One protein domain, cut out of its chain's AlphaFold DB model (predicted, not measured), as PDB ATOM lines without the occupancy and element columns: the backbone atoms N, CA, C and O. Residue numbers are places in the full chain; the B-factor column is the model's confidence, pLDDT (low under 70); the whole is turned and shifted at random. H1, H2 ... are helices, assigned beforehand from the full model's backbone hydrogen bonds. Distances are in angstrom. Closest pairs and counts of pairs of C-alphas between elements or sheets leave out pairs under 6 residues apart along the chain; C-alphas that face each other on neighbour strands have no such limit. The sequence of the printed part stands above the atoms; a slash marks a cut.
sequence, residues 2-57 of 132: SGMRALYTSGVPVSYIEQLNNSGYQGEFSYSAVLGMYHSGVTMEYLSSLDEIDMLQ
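AT A GLANCE: This is residues 2 to 57 of the 132 residues of an uncharacterized protein of Balneolaceae bacterium (UniProt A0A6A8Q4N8). Four short helices make an elongated body, with H2 and H3 in the middle, H1 at one end and H4 at the other. H1 and H2 form a helical hairpin. The printed part has 56 residues with four named helices, H1 to H4 in chain order, and no named strand: all helix. It is compact, with a radius of gyration of the C-alphas of 10.8 A, spanning 33 by 20 by 18 A.

IN THESE COORDINATES: H2, residues 14 to 22, is 12.1 A long; H3, residues 31 to 39, 12.3 A; H4, residues 44 to 52, 12.2 A, ending at C-alpha 52 (159.148, 178.482, 138.337). H1, residues 3 to 9, is 9.7 A, beginning at C-alpha 3 (139.851, 195.866, 144.448).

HOW THE PARTS SIT: H2 and H1 only just touch, with 3 pairs of C-alphas within 8 A, the closest Tyr 8 and Val 14 at 6.7 A, at a shallow tilt of 25 degrees, opposite ways. H1 and H3 touch, closest C-alphas Gly 3 and Tyr 31, 6.6 A. H2 and H4 are close but not clearly touching, closest C-alphas Leu 20 and Met 44, 7.2 A. Every O i to N i+4 pair is within hydrogen-bond range in H1, H2, H3 and H4.

THE WHOLE: The farthest C-alphas, Thr 9 and Ile 53, are 32.6 A apart. The printed part has no cut and no long link; no printed residue is under 70 in pLDDT.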
ATOM      1  N   SER A   2     137.453 199.578 142.960       72.06
ATOM      2  CA  SER A   2     138.578 198.829 142.375       72.06
ATOM      3  C   SER A   2     139.243 198.015 143.488       72.06
ATOM      4  O   SER A   2     139.481 198.576 144.558       72.06
ATOM      5  N   GLY A   3     139.488 196.716 143.309       71.50
ATOM      6  CA  GLY A   3     139.851 195.866 144.448       71.50
ATOM      7  C   GLY A   3     141.266 196.082 144.998       71.50
ATOM      8  O   GLY A   3     141.515 195.743 146.148       71.50
ATOM      9  N   MET A   4     142.140 196.806 144.292       71.88
ATOM     10  CA  MET A   4     143.368 197.360 144.893       71.88
ATOM     11  C   MET A   4     143.074 198.306 146.064       71.88
ATOM     12  O   MET A   4     143.781 198.291 147.067       71.88
ATOM     13  N   ARG A   5     141.995 199.103 145.975       77.44
ATOM     14  CA  ARG A   5     141.570 199.954 147.100       77.44
ATOM     15  C   ARG A   5     141.130 199.093 148.280       77.44
ATOM     16  O   ARG A   5     141.400 199.486 149.402       77.44
ATOM     17  N   ALA A   6     140.514 197.935 148.023       80.44
ATOM     18  CA  ALA A   6     140.098 197.002 149.068       80.44
ATOM     19  C   ALA A   6     141.299 196.358 149.782       80.44
ATOM     20  O   ALA A   6     141.294 196.288 151.006       80.44
ATOM     21  N   LEU A   7     142.345 195.951 149.051       83.06
ATOM     22  CA  LEU A   7     143.582 195.425 149.649       83.06
ATOM     23  C   LEU A   7     144.267 196.466 150.541       83.06
ATOM     24  O   LEU A   7     144.574 196.184 151.697       83.06
ATOM     25  N   TYR A   8     144.424 197.690 150.032       81.38
ATOM     26  CA  TYR A   8     145.026 198.786 150.790       81.38
ATOM     27  C   TYR A   8     144.226 199.124 152.058       81.38
ATOM     28  O   TYR A   8     144.796 199.244 153.139       81.38
ATOM     29  N   THR A   9     142.894 199.226 151.965       84.81
ATOM     30  CA  THR A   9     142.045 199.491 153.143       84.81
ATOM     31  C   THR A   9     142.045 198.353 154.160       84.81
ATOM     32  O   THR A   9     141.738 198.591 155.323       84.81
ATOM     33  N   SER A  10     142.394 197.138 153.733       84.00
ATOM     34  CA  SER A  10     142.505 195.952 154.587       84.00
ATOM     35  C   SER A  10     143.906 195.764 155.181       84.00
ATOM     36  O   SER A  10     144.155 194.741 155.810       84.00
ATOM     37  N   GLY A  11     144.812 196.733 155.008       84.69
ATOM     38  CA  GLY A  11     146.133 196.725 155.642       84.69
ATOM     39  C   GLY A  11     147.233 196.022 154.847       84.69
ATOM     40  O   GLY A  11     148.318 195.817 155.387       84.69
ATOM     41  N   VAL A  12     146.996 195.684 153.575       86.81
ATOM     42  CA  VAL A  12     148.053 195.184 152.684       86.81
ATOM     43  C   VAL A  12     148.918 196.369 152.223       86.81
ATOM     44  O   VAL A  12     148.382 197.311 151.627       86.81
ATOM     45  N   PRO A  13     150.242 196.363 152.472       87.62
ATOM     46  CA  PRO A  13     151.140 197.429 152.054       87.62
ATOM     47  C   PRO A  13     151.142 197.606 150.536       87.62
ATOM     48  O   PRO A  13     151.118 196.630 149.785       87.62
ATOM     49  N   VAL A  14     151.261 198.856 150.083       86.38
ATOM     50  CA  VAL A  14     151.364 199.183 148.649       86.38
ATOM     51  C   VAL A  14     152.523 198.430 147.997       86.38
ATOM     52  O   VAL A  14     152.349 197.887 146.914       86.38
ATOM     53  N   SER A  15     153.654 198.293 148.693       87.31
ATOM     54  CA  SER A  15     154.820 197.551 148.203       87.31
ATOM     55  C   SER A  15     154.532 196.075 147.922       87.31
ATOM     56  O   SER A  15     155.126 195.511 147.008       87.31
ATOM     57  N   TYR A  16     153.636 195.430 148.674       86.19
ATOM     58  CA  TYR A  16     153.235 194.044 148.413       86.19
ATOM     59  C   TYR A  16     152.329 193.960 147.178       86.19
ATOM     60  O   TYR A  16     152.511 193.100 146.323       86.19
ATOM     61  N   ILE A  17     151.390 194.904 147.043       84.56
ATOM     62  CA  ILE A  17     150.504 195.005 145.872       84.56
ATOM     63  C   ILE A  17     151.318 195.280 144.596       84.56
ATOM     64  O   ILE A  17     151.038 194.705 143.547       84.56
ATOM     65  N   GLU A  18     152.331 196.145 144.674       87.44
ATOM     66  CA  GLU A  18     153.247 196.439 143.568       87.44
ATOM     67  C   GLU A  18     154.074 195.219 143.169       87.44
ATOM     68  O   GLU A  18     154.161 194.928 141.980       87.44
ATOM     69  N   GLN A  19     154.626 194.473 144.133       86.56
ATOM     70  CA  GLN A  19     155.333 193.224 143.839       86.56
ATOM     71  C   GLN A  19     154.419 192.223 143.130       86.56
ATOM     72  O   GLN A  19     154.799 191.699 142.091       86.56
ATOM     73  N   LEU A  20     153.191 192.035 143.618       85.81
ATOM     74  CA  LEU A  20     152.219 191.138 142.990       85.81
ATOM     75  C   LEU A  20     151.898 191.539 141.543       85.81
ATOM     76  O   LEU A  20     151.803 190.677 140.674       85.81
ATOM     77  N   ASN A  21     151.778 192.840 141.263       84.06
ATOM     78  CA  ASN A  21     151.585 193.333 139.898       84.06
ATOM     79  C   ASN A  21     152.827 193.119 139.018       84.06
ATOM     80  O   ASN A  21     152.693 192.737 137.859       84.06
ATOM     81  N   ASN A  22     154.021 193.375 139.554       86.50
ATOM     82  CA  ASN A  22     155.280 193.252 138.817       86.50
ATOM     83  C   ASN A  22     155.631 191.795 138.498       86.50
ATOM     84  O   ASN A  22     156.229 191.540 137.459       86.50
ATOM     85  N   SER A  23     155.227 190.855 139.356       83.06
ATOM     86  CA  SER A  23     155.373 189.415 139.125       83.06
ATOM     87  C   SER A  23     154.399 188.865 138.078       83.06
ATOM     88  O   SER A  23     154.441 187.684 137.775       83.06
ATOM     89  N   GLY A  24     153.490 189.682 137.534       82.50
ATOM     90  CA  GLY A  24     152.494 189.214 136.570       82.50
ATOM     91  C   GLY A  24     151.329 188.441 137.194       82.50
ATOM     92  O   GLY A  24     150.370 188.153 136.491       82.50
ATOM     93  N   TYR A  25     151.319 188.220 138.515       81.19
ATOM     94  CA  TYR A  25     150.232 187.539 139.240       81.19
ATOM     95  C   TYR A  25     148.965 188.389 139.411       81.19
ATOM     96  O   TYR A  25     148.083 188.096 140.226       81.19
ATOM     97  N   GLN A  26     148.861 189.483 138.656       73.56
ATOM     98  CA  GLN A  26     147.702 190.351 138.682       73.56
ATOM     99  C   GLN A  26     146.491 189.613 138.107       73.56
ATOM    100  O   GLN A  26     146.402 189.367 136.911       73.56
ATOM    101  N   GLY A  27     145.508 189.339 138.961       77.56
ATOM    102  CA  GLY A  27     144.274 188.667 138.553       77.56
ATOM    103  C   GLY A  27     144.319 187.143 138.658       77.56
ATOM    104  O   GLY A  27     143.250 186.541 138.626       77.56
ATOM    105  N   GLU A  28     145.493 186.551 138.900       82.19
ATOM    106  CA  GLU A  28     145.646 185.123 139.235       82.19
ATOM    107  C   GLU A  28     144.935 184.783 140.551       82.19
ATOM    108  O   GLU A  28     144.297 183.745 140.714       82.19
ATOM    109  N   PHE A  29     144.973 185.724 141.498       86.31
ATOM    110  CA  PHE A  29     144.372 185.561 142.812       86.31
ATOM    111  C   PHE A  29     143.194 186.507 143.029       86.31
ATOM    112  O   PHE A  29     143.256 187.713 142.775       86.31
ATOM    113  N   SER A  30     142.123 185.968 143.614       88.62
ATOM    114  CA  SER A  30     141.065 186.797 144.193       88.62
ATOM    115  C   SER A  30     141.626 187.714 145.288       88.62
ATOM    116  O   SER A  30     142.580 187.370 145.983       88.62
ATOM    117  N   TYR A  31     140.991 188.864 145.525       85.88
ATOM    118  CA  TYR A  31     141.426 189.787 146.582       85.88
ATOM    119  C   TYR A  31     141.461 189.141 147.975       85.88
ATOM    120  O   TYR A  31     142.351 189.432 148.768       85.88
ATOM    121  N   SER A  32     140.517 188.243 148.267       88.19
ATOM    122  CA  SER A  32     140.510 187.468 149.512       88.19
ATOM    123  C   SER A  32     141.683 186.492 149.599       88.19
ATOM    124  O   SER A  32     142.233 186.320 150.682       88.19
ATOM    125  N   ALA A  33     142.092 185.894 148.476       91.25
ATOM    126  CA  ALA A  33     143.264 185.025 148.424       91.25
ATOM    127  C   ALA A  33     144.553 185.817 148.681       91.25
ATOM    128  O   ALA A  33     145.333 185.428 149.545       91.25
ATOM    129  N   VAL A  34     144.727 186.970 148.022       90.56
ATOM    130  CA  VAL A  34     145.877 187.865 148.256       90.56
ATOM    131  C   VAL A  34     145.956 188.292 149.722       90.56
ATOM    132  O   VAL A  34     147.018 188.213 150.335       90.56
ATOM    133  N   LEU A  35     144.827 188.698 150.312       90.94
ATOM    134  CA  LEU A  35     144.770 189.086 151.721       90.94
ATOM    135  C   LEU A  35     145.119 187.916 152.656       90.94
ATOM    136  O   LEU A  35     145.864 188.100 153.615       90.94
ATOM    137  N   GLY A  36     144.597 186.719 152.375       92.81
ATOM    138  CA  GLY A  36     144.869 185.516 153.161       92.81
ATOM    139  C   GLY A  36     146.339 185.101 153.110       92.81
ATOM    140  O   GLY A  36     146.924 184.808 154.153       92.81
ATOM    141  N   MET A  37     146.947 185.129 151.923       94.19
ATOM    142  CA  MET A  37     148.369 184.833 151.727       94.19
ATOM    143  C   MET A  37     149.251 185.850 152.453       94.19
ATOM    144  O   MET A  37     150.117 185.453 153.229       94.19
ATOM    145  N   TYR A  38     148.960 187.147 152.306       92.69
ATOM    146  CA  TYR A  38     149.681 188.210 153.008       92.69
ATOM    147  C   TYR A  38     149.604 188.065 154.537       92.69
ATOM    148  O   TYR A  38     150.631 188.088 155.210       92.69
ATOM    149  N   HIS A  39     148.408 187.863 155.103       93.75
ATOM    150  CA  HIS A  39     148.244 187.684 156.553       93.75
ATOM    151  C   HIS A  39     148.875 186.397 157.087       93.75
ATOM    152  O   HIS A  39     149.249 186.348 158.257       93.75
ATOM    153  N   SER A  40     149.006 185.373 156.244       95.19
ATOM    154  CA  SER A  40     149.708 184.132 156.588       95.19
ATOM    155  C   SER A  40     151.225 184.247 156.408       95.19
ATOM    156  O   SER A  40     151.953 183.312 156.712       95.19
ATOM    157  N   GLY A  41     151.717 185.392 155.925       94.69
ATOM    158  CA  GLY A  41     153.139 185.645 155.727       94.69
ATOM    159  C   GLY A  41     153.727 185.011 154.469       94.69
ATOM    160  O   GLY A  41     154.949 184.991 154.353       94.69
ATOM    161  N   VAL A  42     152.901 184.519 153.538       95.19
ATOM    162  CA  VAL A  42     153.370 183.955 152.264       95.19
ATOM    163  C   VAL A  42     154.100 185.043 151.477       95.19
ATOM    164  O   VAL A  42     153.540 186.102 151.165       95.19
ATOM    165  N   THR A  43     155.367 184.783 151.168       92.38
ATOM    166  CA  THR A  43     156.239 185.737 150.484       92.38
ATOM    167  C   THR A  43     156.056 185.675 148.970       92.38
ATOM    168  O   THR A  43     155.665 184.653 148.409       92.38
ATOM    169  N   MET A  44     156.389 186.774 148.293       90.19
ATOM    170  CA  MET A  44     156.445 186.801 146.828       90.19
ATOM    171  C   MET A  44     157.516 185.856 146.277       90.19
ATOM    172  O   MET A  44     157.310 185.274 145.219       90.19
ATOM    173  N   GLU A  45     158.612 185.657 147.017       93.00
ATOM    174  CA  GLU A  45     159.656 184.676 146.696       93.00
ATOM    175  C   GLU A  45     159.081 183.256 146.623       93.00
ATOM    176  O   GLU A  45     159.326 182.538 145.662       93.00
ATOM    177  N   TYR A  46     158.259 182.871 147.606       95.88
ATOM    178  CA  TYR A  46     157.633 181.551 147.642       95.88
ATOM    179  C   TYR A  46     156.646 181.360 146.483       95.88
ATOM    180  O   TYR A  46     156.650 180.314 145.844       95.88
ATOM    181  N   LEU A  47     155.836 182.380 146.169       94.38
ATOM    182  CA  LEU A  47     154.938 182.347 145.005       94.38
ATOM    183  C   LEU A  47     155.715 182.240 143.688       94.38
ATOM    184  O   LEU A  47     155.345 181.436 142.841       94.38
ATOM    185  N   SER A  48     156.800 183.005 143.545       93.69
ATOM    186  CA  SER A  48     157.646 182.978 142.343       93.69
ATOM    187  C   SER A  48     158.329 181.626 142.176       93.69
ATOM    188  O   SER A  48     158.322 181.058 141.094       93.69
ATOM    189  N   SER A  49     158.816 181.049 143.272       96.19
ATOM    190  CA  SER A  49     159.434 179.723 143.255       96.19
ATOM    191  C   SER A  49     158.437 178.614 142.896       96.19
ATOM    192  O   SER A  49     158.803 177.660 142.221       96.19
ATOM    193  N   LEU A  50     157.172 178.725 143.328       95.94
ATOM    194  CA  LEU A  50     156.107 177.803 142.910       95.94
ATOM    195  C   LEU A  50     155.784 177.930 141.417       95.94
ATOM    196  O   LEU A  50     155.465 176.933 140.778       95.94
ATOM    197  N   ASP A  51     155.833 179.145 140.879       94.25
ATOM    198  CA  ASP A  51     155.583 179.434 139.464       94.25
ATOM    199  C   ASP A  51     156.712 178.911 138.568       94.25
ATOM    200  O   ASP A  51     156.455 178.313 137.531       94.25
ATOM    201  N   GLU A  52     157.965 179.037 139.014       95.00
ATOM    202  CA  GLU A  52     159.148 178.482 138.337       95.00
ATOM    203  C   GLU A  52     159.110 176.953 138.211       95.00
ATOM    204  O   GLU A  52     159.711 176.388 137.295       95.00
ATOM    205  N   ILE A  53     158.393 176.286 139.119       94.81
ATOM    206  CA  ILE A  53     158.125 174.847 139.061       94.81
ATOM    207  C   ILE A  53     156.698 174.542 138.589       94.81
ATOM    208  O   ILE A  53     156.178 173.467 138.871       94.81
ATOM    209  N   ASP A  54     156.056 175.462 137.867       92.94
ATOM    210  CA  ASP A  54     154.735 175.302 137.244       92.94
ATOM    211  C   ASP A  54     153.603 174.873 138.206       92.94
ATOM    212  O   ASP A  54     152.539 174.453 137.768       92.94
ATOM    213  N   MET A  55     153.794 174.987 139.524       93.94
ATOM    214  CA  MET A  55     152.843 174.520 140.543       93.94
ATOM    215  C   MET A  55     151.924 175.626 141.058       93.94
ATOM    216  O   MET A  55     150.931 175.341 141.733       93.94
ATOM    217  N   LEU A  56     152.235 176.894 140.776       93.06
ATOM    218  CA  LEU A  56     151.453 178.025 141.281       93.06
ATOM    219  C   LEU A  56     149.976 177.938 140.862       93.06
ATOM    220  O   LEU A  56     149.093 178.237 141.664       93.06
ATOM    221  N   GLN A  57     149.723 177.499 139.629       90.12
ATOM    222  CA  GLN A  57     148.387 177.415 139.031       90.12
ATOM    223  C   GLN A  57     147.596 176.172 139.469       90.12
ATOM    224  O   GLN A  57     146.363 176.193 139.470       90.12
TER     225      GLN A  57